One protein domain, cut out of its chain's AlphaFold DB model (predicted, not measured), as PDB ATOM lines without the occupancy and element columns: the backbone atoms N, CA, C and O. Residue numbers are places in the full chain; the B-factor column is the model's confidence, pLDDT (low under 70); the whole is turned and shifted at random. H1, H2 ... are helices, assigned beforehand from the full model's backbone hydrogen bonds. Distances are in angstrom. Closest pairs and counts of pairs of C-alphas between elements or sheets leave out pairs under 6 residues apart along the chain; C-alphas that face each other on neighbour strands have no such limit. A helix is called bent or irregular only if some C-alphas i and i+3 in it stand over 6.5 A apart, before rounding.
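What this domain is: This is residues 45 to 50 and 64 to 171 of the 182 residues of an uncharacterized protein of Bacillus sp. DB-2 (UniProt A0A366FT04). H6 runs through the middle of a compact body of crossed helices: the bent helix H3, as an L, and then H4 wrap round its later part, each crossing it, while the long H5 packs on it slantwise. The short H1 packs on H4 and H5, and H2 is at one end of the body, near the last residue of H6. The printed part has 114 residues, with six named helices in the order H1 to H6 and no named strand; the class is all helix. The radius of gyration of the C-alphas is 14.0 A, and the spans are 42 by 31 by 25 A.

How they stand to each other: H1, residues 45 to 49, touches residues 102 to 108 of H4, residues 102 to 117; the closest C-alphas are those of Ser 48 and Leu 105, 4.4 A apart. H2, residues 66 to 73, is close to but not clearly touching H6, residues 153 to 169, with the C-alphas of Trp 66 and Thr 169 5.6 A apart. H3, residues 77 to 97, was assigned as one helix by its hydrogen bonds but is bent, with C-alphas 87 and 90 7.6 A apart; its arms H3a, residues 77 to 87, and H3b, residues 90 to 97, are about perpendicular at 85 degrees. H3a is irregular, with C-alphas 84 and 87 7.2 A apart. H3a touches H6 about perpendicular, at 90 degrees, closest at the C-alphas of Phe 82 and Phe 165, 5.9 A. H3b touches H6 at 85 degrees, closest at the C-alphas of Val 92 and Ile 163, 7.2 A. H4 touches H6 at 88 degrees, closest at the C-alphas of Ile 106 and Ala 167, 6.3 A. H5, residues 125 to 144, is the hub, touching four other helices. It touches H6 at a steep tilt of 50 degrees, opposite ways, closest at the C-alphas of Phe 133 and Ile 160, 6.9 A. H1 and H6 are apart. Every O i to N i+4 pair is within hydrogen-bond range in H1, H2, H3b, H4, H5 and H6; in H3a 6 of 7 are.

Where its parts are: H1 begins at C-alpha 45, (310.859, 206.719, 260.488). H3a measures 17.8 A from first to last C-alpha, H4 22.9 A, and H5 28.4 A. H6 measures 24.6 A and ends at C-alpha 169, (308.316, 193.967, 275.729).

The domain as a whole: The C-alphas of Tyr 72 and Asp 148, the two farthest apart, are 43.4 A apart. Residues 51 to 63 are not printed, and C-alphas 50 and 64 are 27.5 A apart across the cut. Of the links printed whole, none is long. Residues 50, 64 and 100 have pLDDT under 70.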
ATOM      1  N   CYS A  45     310.733 205.305 260.827       81.50
ATOM      2  CA  CYS A  45     310.859 206.719 260.488       81.50
ATOM      3  C   CYS A  45     309.492 207.338 260.180       81.50
ATOM      4  O   CYS A  45     309.176 208.402 260.714       81.50
ATOM      5  N   THR A  46     308.673 206.665 259.378       81.44
ATOM      6  CA  THR A  46     307.298 207.071 259.061       81.44
ATOM      7  C   THR A  46     306.462 207.232 260.326       81.44
ATOM      8  O   THR A  46     305.926 208.309 260.596       81.44
ATOM      9  N   LEU A  47     306.438 206.204 261.173       80.06
ATOM     10  CA  LEU A  47     305.676 206.213 262.419       80.06
ATOM     11  C   LEU A  47     306.187 207.255 263.433       80.06
ATOM     12  O   LEU A  47     305.399 207.779 264.216       80.06
ATOM     13  N   SER A  48     307.481 207.594 263.419       76.94
ATOM     14  CA  SER A  48     308.060 208.632 264.291       76.94
ATOM     15  C   SER A  48     307.690 210.066 263.882       76.94
ATOM     16  O   SER A  48     307.741 210.974 264.715       76.94
ATOM     17  N   LYS A  49     307.334 210.281 262.607       76.19
ATOM     18  CA  LYS A  49     306.959 211.591 262.045       76.19
ATOM     19  C   LYS A  49     305.462 211.877 262.149       76.19
ATOM     20  O   LYS A  49     305.077 213.039 262.059       76.19
ATOM     21  N   ALA A  50     304.635 210.852 262.338       65.88
ATOM     22  CA  ALA A  50     303.211 211.015 262.589       65.88
ATOM     23  C   ALA A  50     303.013 211.744 263.931       65.88
ATOM     24  O   ALA A  50     303.216 211.172 265.001       65.88
ATOM     25  N   SER A  64     309.936 193.248 281.019       57.22
ATOM     26  CA  SER A  64     309.224 192.183 281.719       57.22
ATOM     27  C   SER A  64     309.414 190.906 280.912       57.22
ATOM     28  O   SER A  64     309.479 190.990 279.681       57.22
ATOM     29  N   ASP A  65     309.476 189.752 281.573       79.38
ATOM     30  CA  ASP A  65     309.351 188.479 280.872       79.38
ATOM     31  C   ASP A  65     308.079 188.543 280.013       79.38
ATOM     32  O   ASP A  65     306.958 188.699 280.504       79.38
ATOM     33  N   TRP A  66     308.267 188.596 278.697       83.75
ATOM     34  CA  TRP A  66     307.176 188.856 277.769       83.75
ATOM     35  C   TRP A  66     306.250 187.640 277.684       83.75
ATOM     36  O   TRP A  66     305.080 187.811 277.349       83.75
ATOM     37  N   ILE A  67     306.739 186.454 278.066       85.81
ATOM     38  CA  ILE A  67     305.945 185.230 278.190       85.81
ATOM     39  C   ILE A  67     304.974 185.375 279.365       85.81
ATOM     40  O   ILE A  67     303.767 185.243 279.179       85.81
ATOM     41  N   GLU A  68     305.470 185.767 280.542       87.38
ATOM     42  CA  GLU A  68     304.629 186.041 281.718       87.38
ATOM     43  C   GLU A  68     303.566 187.107 281.401       87.38
ATOM     44  O   GLU A  68     302.399 187.007 281.788       87.38
ATOM     45  N   LYS A  69     303.944 188.124 280.621       88.25
ATOM     46  CA  LYS A  69     303.022 189.176 280.194       88.25
ATOM     47  C   LYS A  69     301.936 188.684 279.229       88.25
ATOM     48  O   LYS A  69     300.812 189.190 279.307       88.25
ATOM     49  N   ILE A  70     302.255 187.755 278.325       89.19
ATOM     50  CA  ILE A  70     301.280 187.110 277.433       89.19
ATOM     51  C   ILE A  70     300.247 186.347 278.260       89.19
ATOM     52  O   ILE A  70     299.048 186.526 278.047       89.19
ATOM     53  N   GLU A  71     300.707 185.561 279.234       88.56
ATOM     54  CA  GLU A  71     299.839 184.775 280.113       88.56
ATOM     55  C   GLU A  71     298.931 185.673 280.956       88.56
ATOM     56  O   GLU A  71     297.718 185.471 280.986       88.56
ATOM     57  N   TYR A  72     299.498 186.715 281.573       89.44
ATOM     58  CA  TYR A  72     298.751 187.672 282.389       89.44
ATOM     59  C   TYR A  72     297.668 188.418 281.598       89.44
ATOM     60  O   TYR A  72     296.597 188.714 282.124       89.44
ATOM     61  N   ASN A  73     297.943 188.751 280.334       88.25
ATOM     62  CA  ASN A  73     296.995 189.462 279.479       88.25
ATOM     63  C   ASN A  73     296.066 188.528 278.686       88.25
ATOM     64  O   ASN A  73     295.213 189.039 277.964       88.25
ATOM     65  N   HIS A  74     296.201 187.204 278.822       90.25
ATOM     66  CA  HIS A  74     295.405 186.204 278.101       90.25
ATOM     67  C   HIS A  74     295.394 186.429 276.577       90.25
ATOM     68  O   HIS A  74     294.335 186.515 275.960       90.25
ATOM     69  N   ILE A  75     296.583 186.587 275.989       91.50
ATOM     70  CA  ILE A  75     296.768 186.789 274.544       91.50
ATOM     71  C   ILE A  75     296.974 185.428 273.872       91.50
ATOM     72  O   ILE A  75     297.890 184.696 274.251       91.50
ATOM     73  N   GLU A  76     296.180 185.110 272.852       90.19
ATOM     74  CA  GLU A  76     296.288 183.849 272.106       90.19
ATOM     75  C   GLU A  76     296.857 184.078 270.704       90.19
ATOM     76  O   GLU A  76     297.910 183.538 270.365       90.19
ATOM     77  N   LYS A  77     296.224 184.941 269.901       91.56
ATOM     78  CA  LYS A  77     296.630 185.183 268.506       91.56
ATOM     79  C   LYS A  77     298.009 185.836 268.433       91.56
ATOM     80  O   LYS A  77     298.899 185.359 267.731       91.56
ATOM     81  N   TYR A  78     298.212 186.929 269.167       91.25
ATOM     82  CA  TYR A  78     299.490 187.645 269.129       91.25
ATOM     83  C   TYR A  78     300.622 186.909 269.848       91.25
ATOM     84  O   TYR A  78     301.779 187.260 269.631       91.25
ATOM     85  N   LYS A  79     300.335 185.868 270.641       92.19
ATOM     86  CA  LYS A  79     301.378 184.988 271.180       92.19
ATOM     87  C   LYS A  79     302.142 184.304 270.051       92.19
ATOM     88  O   LYS A  79     303.361 184.425 269.994       92.19
ATOM     89  N   GLU A  80     301.431 183.649 269.135       90.06
ATOM     90  CA  GLU A  80     302.046 182.935 268.007       90.06
ATOM     91  C   GLU A  80     302.830 183.894 267.099       90.06
ATOM     92  O   GLU A  80     303.950 183.604 266.672       90.06
ATOM     93  N   ILE A  81     302.268 185.084 266.864       88.94
ATOM     94  CA  ILE A  81     302.912 186.151 266.092       88.94
ATOM     95  C   ILE A  81     304.207 186.600 266.786       88.94
ATOM     96  O   ILE A  81     305.271 186.625 266.171       88.94
ATOM     97  N   PHE A  82     304.155 186.944 268.072       90.50
ATOM     98  CA  PHE A  82     305.324 187.427 268.809       90.50
ATOM     99  C   PHE A  82     306.408 186.361 268.966       90.50
ATOM    100  O   PHE A  82     307.588 186.682 268.828       90.50
ATOM    101  N   GLU A  83     306.037 185.098 269.169       87.75
ATOM    102  CA  GLU A  83     306.979 183.977 269.172       87.75
ATOM    103  C   GLU A  83     307.726 183.875 267.834       87.75
ATOM    104  O   GLU A  83     308.957 183.783 267.833       87.75
ATOM    105  N   MET A  84     307.019 183.998 266.704       86.62
ATOM    106  CA  MET A  84     307.618 183.990 265.363       86.62
ATOM    107  C   MET A  84     308.643 185.117 265.170       86.62
ATOM    108  O   MET A  84     309.710 184.901 264.588       86.62
ATOM    109  N   TYR A  85     308.351 186.313 265.685       83.25
ATOM    110  CA  TYR A  85     309.219 187.485 265.539       83.25
ATOM    111  C   TYR A  85     310.278 187.634 266.641       83.25
ATOM    112  O   TYR A  85     311.176 188.471 266.517       83.25
ATOM    113  N   SER A  86     310.229 186.812 267.692       84.06
ATOM    114  CA  SER A  86     311.121 186.908 268.855       84.06
ATOM    115  C   SER A  86     312.610 186.829 268.494       84.06
ATOM    116  O   SER A  86     313.425 187.575 269.042       84.06
ATOM    117  N   LEU A  87     312.961 186.008 267.498       82.19
ATOM    118  CA  LEU A  87     314.329 185.850 266.985       82.19
ATOM    119  C   LEU A  87     314.907 187.141 266.387       82.19
ATOM    120  O   LEU A  87     316.125 187.310 266.327       82.19
ATOM    121  N   TYR A  88     314.046 188.062 265.952       80.12
ATOM    122  CA  TYR A  88     314.440 189.320 265.323       80.12
ATOM    123  C   TYR A  88     314.467 190.495 266.302       80.12
ATOM    124  O   TYR A  88     314.839 191.595 265.902       80.12
ATOM    125  N   TYR A  89     314.148 190.278 267.583       79.81
ATOM    126  CA  TYR A  89     314.085 191.335 268.594       79.81
ATOM    127  C   TYR A  89     315.340 192.218 268.635       79.81
ATOM    128  O   TYR A  89     315.242 193.443 268.578       79.81
ATOM    129  N   GLY A  90     316.528 191.604 268.665       74.50
ATOM    130  CA  GLY A  90     317.793 192.344 268.707       74.50
ATOM    131  C   GLY A  90     318.020 193.220 267.470       74.50
ATOM    132  O   GLY A  90     318.569 194.310 267.577       74.50
ATOM    133  N   VAL A  91     317.522 192.799 266.302       78.12
ATOM    134  CA  VAL A  91     317.601 193.595 265.065       78.12
ATOM    135  C   VAL A  91     316.750 194.859 265.175       78.12
ATOM    136  O   VAL A  91     317.151 195.912 264.686       78.12
ATOM    137  N   VAL A  92     315.596 194.777 265.839       80.81
ATOM    138  CA  VAL A  92     314.740 195.942 266.098       80.81
ATOM    139  C   VAL A  92     315.431 196.926 267.006       80.81
ATOM    140  O   VAL A  92     315.415 198.119 266.728       80.81
ATOM    141  N   GLU A  93     316.048 196.432 268.075       80.31
ATOM    142  CA  GLU A  93     316.754 197.277 269.029       80.31
ATOM    143  C   GLU A  93     317.898 198.033 268.335       80.31
ATOM    144  O   GLU A  93     317.944 199.260 268.412       80.31
ATOM    145  N   GLU A  94     318.707 197.342 267.520       81.62
ATOM    146  CA  GLU A  94     319.753 197.958 266.685       81.62
ATOM    147  C   GLU A  94     319.210 199.034 265.726       81.62
ATOM    148  O   GLU A  94     319.860 200.057 265.494       81.62
ATOM    149  N   VAL A  95     318.045 198.798 265.113       81.69
ATOM    150  CA  VAL A  95     317.434 199.736 264.160       81.69
ATOM    151  C   VAL A  95     316.849 200.946 264.891       81.69
ATOM    152  O   VAL A  95     317.120 202.081 264.500       81.69
ATOM    153  N   LEU A  96     316.121 200.727 265.988       77.56
ATOM    154  CA  LEU A  96     315.521 201.775 266.820       77.56
ATOM    155  C   LEU A  96     316.557 202.671 267.493       77.56
ATOM    156  O   LEU A  96     316.297 203.858 267.687       77.56
ATOM    157  N   GLU A  97     317.739 202.152 267.815       77.25
ATOM    158  CA  GLU A  97     318.850 202.967 268.309       77.25
ATOM    159  C   GLU A  97     319.308 204.035 267.315       77.25
ATOM    160  O   GLU A  97     319.751 205.106 267.727       77.25
ATOM    161  N   ARG A  98     319.158 203.774 266.014       76.25
ATOM    162  CA  ARG A  98     319.580 204.684 264.942       76.25
ATOM    163  C   ARG A  98     318.506 205.691 264.554       76.25
ATOM    164  O   ARG A  98     318.791 206.602 263.781       76.25
ATOM    165  N   ILE A  99     317.285 205.532 265.060       75.19
ATOM    166  CA  ILE A  99     316.148 206.357 264.662       75.19
ATOM    167  C   ILE A  99     316.094 207.627 265.513       75.19
ATOM    168  O   ILE A  99     315.941 207.558 266.741       75.19
ATOM    169  N   PRO A 100     316.167 208.814 264.882       64.06
ATOM    170  CA  PRO A 100     315.944 210.068 265.579       64.06
ATOM    171  C   PRO A 100     314.549 210.063 266.205       64.06
ATOM    172  O   PRO A 100     313.570 209.716 265.552       64.06
ATOM    173  N   LYS A 101     314.438 210.485 267.468       70.12
ATOM    174  CA  LYS A 101     313.153 210.567 268.185       70.12
ATOM    175  C   LYS A 101     312.423 209.219 268.340       70.12
ATOM    176  O   LYS A 101     311.196 209.200 268.384       70.12
ATOM    177  N   ARG A 102     313.142 208.100 268.513       74.44
ATOM    178  CA  ARG A 102     312.561 206.773 268.838       74.44
ATOM    179  C   ARG A 102     311.519 206.790 269.970       74.44
ATOM    180  O   ARG A 102     310.595 205.988 269.985       74.44
ATOM    181  N   GLU A 103     311.633 207.723 270.910       71.12
ATOM    182  CA  GLU A 103     310.664 207.897 271.997       71.12
ATOM    183  C   GLU A 103     309.279 208.305 271.479       71.12
ATOM    184  O   GLU A 103     308.271 207.865 272.027       71.12
ATOM    185  N   LEU A 104     309.217 209.095 270.397       72.50
ATOM    186  CA  LEU A 104     307.962 209.466 269.741       72.50
ATOM    187  C   LEU A 104     307.296 208.263 269.084       72.50
ATOM    188  O   LEU A 104     306.097 208.101 269.248       72.50
ATOM    189  N   LEU A 105     308.061 207.389 268.418       78.94
ATOM    190  CA  LEU A 105     307.534 206.142 267.852       78.94
ATOM    191  C   LEU A 105     306.801 205.326 268.926       78.94
ATOM    192  O   LEU A 105     305.634 204.969 268.782       78.94
ATOM    193  N   ILE A 106     307.496 205.054 270.028       80.00
ATOM    194  CA  ILE A 106     306.967 204.240 271.120       80.00
ATOM    195  C   ILE A 106     305.779 204.934 271.800       80.00
ATOM    196  O   ILE A 106     304.776 204.290 272.108       80.00
ATOM    197  N   ARG A 107     305.849 206.260 271.976       77.56
ATOM    198  CA  ARG A 107     304.735 207.066 272.486       77.56
ATOM    199  C   ARG A 107     303.518 207.010 271.563       77.56
ATOM    200  O   ARG A 107     302.401 206.919 272.067       77.56
ATOM    201  N   ASN A 108     303.713 207.043 270.249       77.00
ATOM    202  CA  ASN A 108     302.639 206.943 269.266       77.00
ATOM    203  C   ASN A 108     301.937 205.590 269.384       77.00
ATOM    204  O   ASN A 108     300.720 205.549 269.531       77.00
ATOM    205  N   ILE A 109     302.699 204.496 269.468       83.12
ATOM    206  CA  ILE A 109     302.149 203.149 269.672       83.12
ATOM    207  C   ILE A 109     301.352 203.070 270.983       83.12
ATOM    208  O   ILE A 109     300.203 202.621 270.976       83.12
ATOM    209  N   LYS A 110     301.908 203.571 272.099       83.75
ATOM    210  CA  LYS A 110     301.205 203.635 273.396       83.75
ATOM    211  C   LYS A 110     299.914 204.449 273.289       83.75
ATOM    212  O   LYS A 110     298.878 204.049 273.809       83.75
ATOM    213  N   THR A 111     299.961 205.589 272.605       81.44
ATOM    214  CA  THR A 111     298.807 206.481 272.426       81.44
ATOM    215  C   THR A 111     297.705 205.796 271.630       81.44
ATOM    216  O   THR A 111     296.543 205.850 272.033       81.44
ATOM    217  N   THR A 112     298.056 205.125 270.532       82.44
ATOM    218  CA  THR A 112     297.122 204.315 269.745       82.44
ATOM    219  C   THR A 112     296.480 203.251 270.624       82.44
ATOM    220  O   THR A 112     295.260 203.154 270.662       82.44
ATOM    221  N   TYR A 113     297.274 202.533 271.417       85.50
ATOM    222  CA  TYR A 113     296.764 201.531 272.348       85.50
ATOM    223  C   TYR A 113     295.793 202.095 273.392       85.50
ATOM    224  O   TYR A 113     294.707 201.546 273.576       85.50
ATOM    225  N   VAL A 114     296.142 203.204 274.052       83.69
ATOM    226  CA  VAL A 114     295.273 203.853 275.048       83.69
ATOM    227  C   VAL A 114     293.958 204.297 274.412       83.69
ATOM    228  O   VAL A 114     292.898 204.125 275.015       83.69
ATOM    229  N   LYS A 115     294.000 204.834 273.188       82.19
ATOM    230  CA  LYS A 115     292.785 205.178 272.444       82.19
ATOM    231  C   LYS A 115     291.945 203.932 272.176       82.19
ATOM    232  O   LYS A 115     290.779 203.935 272.549       82.19
ATOM    233  N   SER A 116     292.538 202.868 271.633       81.38
ATOM    234  CA  SER A 116     291.851 201.610 271.309       81.38
ATOM    235  C   SER A 116     291.208 200.947 272.528       81.38
ATOM    236  O   SER A 116     290.046 200.553 272.474       81.38
ATOM    237  N   LYS A 117     291.923 200.878 273.658       79.81
ATOM    238  CA  LYS A 117     291.420 200.307 274.920       79.81
ATOM    239  C   LYS A 117     290.158 201.018 275.423       79.81
ATOM    240  O   LYS A 117     289.292 200.382 276.013       79.81
ATOM    241  N   ASN A 118     290.058 202.327 275.205       77.38
ATOM    242  CA  ASN A 118     288.930 203.131 275.675       77.38
ATOM    243  C   ASN A 118     287.721 203.117 274.722       77.38
ATOM    244  O   ASN A 118     286.683 203.671 275.075       77.38
ATOM    245  N   VAL A 119     287.826 202.499 273.536       77.69
ATOM    246  CA  VAL A 119     286.705 202.405 272.580       77.69
ATOM    247  C   VAL A 119     285.628 201.445 273.080       77.69
ATOM    248  O   VAL A 119     284.441 201.751 272.988       77.69
ATOM    249  N   ASN A 120     286.022 200.283 273.607       76.81
ATOM    250  CA  ASN A 120     285.090 199.285 274.118       76.81
ATOM    251  C   ASN A 120     285.759 198.420 275.192       76.81
ATOM    252  O   ASN A 120     286.748 197.740 274.929       76.81
ATOM    253  N   ALA A 121     285.184 198.414 276.395       74.94
ATOM    254  CA  ALA A 121     285.699 197.645 277.525       74.94
ATOM    255  C   ALA A 121     285.560 196.119 277.357       74.94
ATOM    256  O   ALA A 121     286.216 195.377 278.082       74.94
ATOM    257  N   ASN A 122     284.728 195.656 276.418       83.19
ATOM    258  CA  ASN A 122     284.476 194.234 276.182       83.19
ATOM    259  C   ASN A 122     285.437 193.598 275.173       83.19
ATOM    260  O   ASN A 122     285.341 192.394 274.943       83.19
ATOM    261  N   PHE A 123     286.329 194.374 274.553       86.75
ATOM    262  CA  PHE A 123     287.302 193.804 273.631       86.75
ATOM    263  C   PHE A 123     288.325 192.943 274.369       86.75
ATOM    264  O   PHE A 123     288.901 193.339 275.390       86.75
ATOM    265  N   SER A 124     288.577 191.768 273.802       90.38
ATOM    266  CA  SER A 124     289.720 190.930 274.135       90.38
ATOM    267  C   SER A 124     291.031 191.679 273.874       90.38
ATOM    268  O   SER A 124     291.093 192.667 273.134       90.38
ATOM    269  N   LYS A 125     292.120 191.225 274.500       90.25
ATOM    270  CA  LYS A 125     293.425 191.867 274.304       90.25
ATOM    271  C   LYS A 125     293.930 191.707 272.869       90.25
ATOM    272  O   LYS A 125     294.521 192.656 272.359       90.25
ATOM    273  N   ASP A 126     293.638 190.582 272.216       91.06
ATOM    274  CA  ASP A 126     293.935 190.368 270.796       91.06
ATOM    275  C   ASP A 126     293.168 191.351 269.895       91.06
ATOM    276  O   ASP A 126     293.777 191.958 269.019       91.06
ATOM    277  N   GLU A 127     291.880 191.612 270.151       91.62
ATOM    278  CA  GLU A 127     291.111 192.618 269.394       91.62
ATOM    279  C   GLU A 127     291.685 194.030 269.568       91.62
ATOM    280  O   GLU A 127     291.780 194.795 268.608       91.62
ATOM    281  N   ILE A 128     292.116 194.389 270.781       90.62
ATOM    282  CA  ILE A 128     292.765 195.686 271.013       90.62
ATOM    283  C   ILE A 128     294.078 195.776 270.225       90.62
ATOM    284  O   ILE A 128     294.369 196.826 269.647       90.62
ATOM    285  N   LEU A 129     294.869 194.699 270.196       92.00
ATOM    286  CA  LEU A 129     296.099 194.640 269.408       92.00
ATOM    287  C   LEU A 129     295.812 194.713 267.902       92.00
ATOM    288  O   LEU A 129     296.524 195.438 267.217       92.00
ATOM    289  N   ASP A 130     294.740 194.093 267.405       93.12
ATOM    290  CA  ASP A 130     294.307 194.223 266.008       93.12
ATOM    291  C   ASP A 130     293.948 195.663 265.640       93.12
ATOM    292  O   ASP A 130     294.344 196.151 264.583       93.12
ATOM    293  N   ILE A 131     293.270 196.394 266.526       90.62
ATOM    294  CA  ILE A 131     292.997 197.820 266.302       90.62
ATOM    295  C   ILE A 131     294.306 198.622 266.271       90.62
ATOM    296  O   ILE A 131     294.462 199.524 265.448       90.62
ATOM    297  N   VAL A 132     295.261 198.319 267.160       90.38
ATOM    298  CA  VAL A 132     296.582 198.970 267.139       90.38
ATOM    299  C   VAL A 132     297.309 198.673 265.831       90.38
ATOM    300  O   VAL A 132     297.800 199.612 265.209       90.38
ATOM    301  N   PHE A 133     297.338 197.412 265.401       93.00
ATOM    302  CA  PHE A 133     297.934 196.995 264.138       93.00
ATOM    303  C   PHE A 133     297.313 197.755 262.967       93.00
ATOM    304  O   PHE A 133     298.032 198.441 262.251       93.00
ATOM    305  N   ASN A 134     295.985 197.733 262.833       92.12
ATOM    306  CA  ASN A 134     295.276 198.391 261.735       92.12
ATOM    307  C   ASN A 134     295.565 199.896 261.679       92.12
ATOM    308  O   ASN A 134     295.852 200.428 260.612       92.12
ATOM    309  N   ASN A 135     295.577 200.576 262.830       88.06
ATOM    310  CA  ASN A 135     295.906 202.001 262.894       88.06
ATOM    311  C   ASN A 135     297.356 202.288 262.469       88.06
ATOM    312  O   ASN A 135     297.618 203.287 261.802       88.06
ATOM    313  N   LEU A 136     298.315 201.444 262.867       89.00
ATOM    314  CA  LEU A 136     299.710 201.586 262.436       89.00
ATOM    315  C   LEU A 136     299.853 201.293 260.936       89.00
ATOM    316  O   LEU A 136     300.540 202.040 260.241       89.00
ATOM    317  N   SER A 137     299.166 200.266 260.435       89.81
ATOM    318  CA  SER A 137     299.132 199.897 259.019       89.81
ATOM    319  C   SER A 137     298.567 201.017 258.158       89.81
ATOM    320  O   SER A 137     299.183 201.366 257.157       89.81
ATOM    321  N   GLU A 138     297.472 201.658 258.570       88.94
ATOM    322  CA  GLU A 138     296.920 202.812 257.851       88.94
ATOM    323  C   GLU A 138     297.939 203.949 257.714       88.94
ATOM    324  O   GLU A 138     298.106 204.484 256.619       88.94
ATOM    325  N   ILE A 139     298.669 204.286 258.784       85.06
ATOM    326  CA  ILE A 139     299.704 205.334 258.744       85.06
ATOM    327  C   ILE A 139     300.818 204.960 257.759       85.06
ATOM    328  O   ILE A 139     301.262 205.799 256.972       85.06
ATOM    329  N   VAL A 140     301.276 203.707 257.795       86.44
ATOM    330  CA  VAL A 140     302.357 203.227 256.925       86.44
ATOM    331  C   VAL A 140     301.909 203.204 255.466       86.44
ATOM    332  O   VAL A 140     302.600 203.766 254.622       86.44
ATOM    333  N   VAL A 141     300.735 202.641 255.163       87.44
ATOM    334  CA  VAL A 141     300.180 202.585 253.801       87.44
ATOM    335  C   VAL A 141     299.949 203.990 253.243       87.44
ATOM    336  O   VAL A 141     300.337 204.272 252.110       87.44
ATOM    337  N   GLN A 142     299.386 204.905 254.038       84.62
ATOM    338  CA  GLN A 142     299.163 206.291 253.613       84.62
ATOM    339  C   GLN A 142     300.460 207.070 253.378       84.62
ATOM    340  O   GLN A 142     300.465 208.010 252.584       84.62
ATOM    341  N   SER A 143     301.545 206.732 254.069       80.50
ATOM    342  CA  SER A 143     302.844 207.356 253.817       80.50
ATOM    343  C   SER A 143     303.539 206.748 252.601       80.50
ATOM    344  O   SER A 143     304.181 207.468 251.843       80.50
ATOM    345  N   ASP A 144     303.420 205.434 252.421       84.44
ATOM    346  CA  ASP A 144     304.095 204.681 251.365       84.44
ATOM    347  C   ASP A 144     303.451 204.880 249.984       84.44
ATOM    348  O   ASP A 144     304.139 204.818 248.972       84.44
ATOM    349  N   GLN A 145     302.158 205.231 249.921       79.19
ATOM    350  CA  GLN A 145     301.471 205.542 248.655       79.19
ATOM    351  C   GLN A 145     302.111 206.703 247.866       79.19
ATOM    352  O   GLN A 145     301.824 206.874 246.682       79.19
ATOM    353  N   PHE A 146     302.937 207.523 248.523       77.81
ATOM    354  CA  PHE A 146     303.665 208.642 247.922       77.81
ATOM    355  C   PHE A 146     305.169 208.356 247.752       77.81
ATOM    356  O   PHE A 146     305.924 209.281 247.454       77.81
ATOM    357  N   SER A 147     305.611 207.114 247.979       79.62
ATOM    358  CA  SER A 147     307.002 206.687 247.801       79.62
ATOM    359  C   SER A 147     307.316 206.416 246.327       79.62
ATOM    360  O   SER A 147     306.495 205.859 245.599       79.62
ATOM    361  N   ASP A 148     308.536 206.761 245.904       78.56
ATOM    362  CA  ASP A 148     309.068 206.404 244.581       78.56
ATOM    363  C   ASP A 148     309.368 204.893 244.464       78.56
ATOM    364  O   ASP A 148     309.431 204.358 243.357       78.56
ATOM    365  N   ASP A 149     309.536 204.211 245.601       81.38
ATOM    366  CA  ASP A 149     309.736 202.762 245.720       81.38
ATOM    367  C   ASP A 149     308.831 202.233 246.850       81.38
ATOM    368  O   ASP A 149     309.216 202.290 248.024       81.38
ATOM    369  N   PRO A 150     307.576 201.849 246.546       83.94
ATOM    370  CA  PRO A 150     306.618 201.425 247.558       83.94
ATOM    371  C   PRO A 150     306.961 200.039 248.106       83.94
ATOM    372  O   PRO A 150     307.279 199.106 247.365       83.94
ATOM    373  N   MET A 151     306.842 199.893 249.421       84.81
ATOM    374  CA  MET A 151     307.119 198.638 250.117       84.81
ATOM    375  C   MET A 151     306.042 197.586 249.814       84.81
ATOM    376  O   MET A 151     304.858 197.916 249.666       84.81
ATOM    377  N   LEU A 152     306.422 196.304 249.803       88.00
ATOM    378  CA  LEU A 152     305.443 195.218 249.701       88.00
ATOM    379  C   LEU A 152     304.545 195.180 250.946       88.00
ATOM    380  O   LEU A 152     304.964 195.540 252.049       88.00
ATOM    381  N   GLU A 153     303.305 194.724 250.783       85.25
ATOM    382  CA  GLU A 153     302.342 194.668 251.889       85.25
ATOM    383  C   GLU A 153     302.813 193.719 252.996       85.25
ATOM    384  O   GLU A 153     302.713 194.030 254.184       85.25
ATOM    385  N   GLU A 154     303.416 192.595 252.611       84.88
ATOM    386  CA  GLU A 154     304.011 191.633 253.532       84.88
ATOM    387  C   GLU A 154     305.151 192.273 254.333       84.88
ATOM    388  O   GLU A 154     305.219 192.119 255.551       84.88
ATOM    389  N   GLU A 155     306.001 193.064 253.674       86.56
ATOM    390  CA  GLU A 155     307.128 193.753 254.306       86.56
ATOM    391  C   GLU A 155     306.655 194.800 255.336       86.56
ATOM    392  O   GLU A 155     307.247 194.927 256.414       86.56
ATOM    393  N   LYS A 156     305.555 195.512 255.050       87.38
ATOM    394  CA  LYS A 156     304.907 196.437 255.999       87.38
ATOM    395  C   LYS A 156     304.340 195.685 257.197       87.38
ATOM    396  O   LYS A 156     304.596 196.065 258.341       87.38
ATOM    397  N   CYS A 157     303.601 194.608 256.939       88.62
ATOM    398  CA  CYS A 157     302.961 193.803 257.973       88.62
ATOM    399  C   CYS A 157     303.991 193.192 258.928       88.62
ATOM    400  O   CYS A 157     303.837 193.293 260.146       88.62
ATOM    401  N   GLU A 158     305.057 192.588 258.396       88.94
ATOM    402  CA  GLU A 158     306.151 192.046 259.203       88.94
ATOM    403  C   GLU A 158     306.760 193.149 260.091       88.94
ATOM    404  O   GLU A 158     306.917 192.960 261.301       88.94
ATOM    405  N   ALA A 159     307.069 194.322 259.521       88.50
ATOM    406  CA  ALA A 159     307.695 195.429 260.251       88.50
ATOM    407  C   ALA A 159     306.813 195.943 261.396       88.50
ATOM    408  O   ALA A 159     307.307 196.185 262.501       88.50
ATOM    409  N   ILE A 160     305.505 196.064 261.166       91.19
ATOM    410  CA  ILE A 160     304.553 196.524 262.181       91.19
ATOM    411  C   ILE A 160     304.434 195.510 263.321       91.19
ATOM    412  O   ILE A 160     304.528 195.909 264.483       91.19
ATOM    413  N   HIS A 161     304.302 194.210 263.027       92.06
ATOM    414  CA  HIS A 161     304.269 193.172 264.067       92.06
ATOM    415  C   HIS A 161     305.524 193.196 264.936       92.06
ATOM    416  O   HIS A 161     305.450 193.100 266.162       92.06
ATOM    417  N   LEU A 162     306.680 193.376 264.303       89.44
ATOM    418  CA  LEU A 162     307.964 193.397 264.977       89.44
ATOM    419  C   LEU A 162     308.122 194.639 265.886       89.44
ATOM    420  O   LEU A 162     308.597 194.534 267.020       89.44
ATOM    421  N   ILE A 163     307.649 195.805 265.438       89.50
ATOM    422  CA  ILE A 163     307.597 197.039 266.239       89.50
ATOM    423  C   ILE A 163     306.597 196.911 267.399       89.50
ATOM    424  O   ILE A 163     306.891 197.336 268.521       89.50
ATOM    425  N   MET A 164     305.428 196.310 267.160       91.19
ATOM    426  CA  MET A 164     304.444 196.031 268.206       91.19
ATOM    427  C   MET A 164     305.013 195.084 269.260       91.19
ATOM    428  O   MET A 164     304.879 195.361 270.450       91.19
ATOM    429  N   PHE A 165     305.713 194.022 268.851       90.31
ATOM    430  CA  PHE A 165     306.391 193.129 269.784       90.31
ATOM    431  C   PHE A 165     307.413 193.892 270.633       90.31
ATOM    432  O   PHE A 165     307.396 193.807 271.862       90.31
ATOM    433  N   TYR A 166     308.243 194.734 270.011       87.88
ATOM    434  CA  TYR A 166     309.182 195.577 270.748       87.88
ATOM    435  C   TYR A 166     308.471 196.469 271.780       87.88
ATOM    436  O   TYR A 166     308.822 196.450 272.963       87.88
ATOM    437  N   ALA A 167     307.421 197.191 271.382       87.06
ATOM    438  CA  ALA A 167     306.635 198.028 272.290       87.06
ATOM    439  C   ALA A 167     305.968 197.214 273.419       87.06
ATOM    440  O   ALA A 167     305.897 197.672 274.565       87.06
ATOM    441  N   PHE A 168     305.524 195.991 273.126       88.44
ATOM    442  CA  PHE A 168     304.976 195.063 274.109       88.44
ATOM    443  C   PHE A 168     306.009 194.684 275.176       88.44
ATOM    444  O   PHE A 168     305.705 194.817 276.368       88.44
ATOM    445  N   THR A 169     307.234 194.314 274.782       83.62
ATOM    446  CA  THR A 169     308.316 193.967 275.729       83.62
ATOM    447  C   THR A 169     308.731 195.140 276.624       83.62
ATOM    448  O   THR A 169     308.965 194.953 277.815       83.62
ATOM    449  N   LYS A 170     308.718 196.377 276.104       81.56
ATOM    450  CA  LYS A 170     309.035 197.604 276.865       81.56
ATOM    451  C   LYS A 170     307.864 198.125 277.720       81.56
ATOM    452  O   LYS A 170     307.874 199.280 278.159       81.56
ATOM    453  N   CYS A 171     306.842 197.298 277.937       70.31
ATOM    454  CA  CYS A 171     305.649 197.605 278.729       70.31
ATOM    455  C   CYS A 171     304.765 198.748 278.194       70.31
ATOM    456  O   CYS A 171     304.098 199.420 278.974       70.31
TER     457      CYS A 171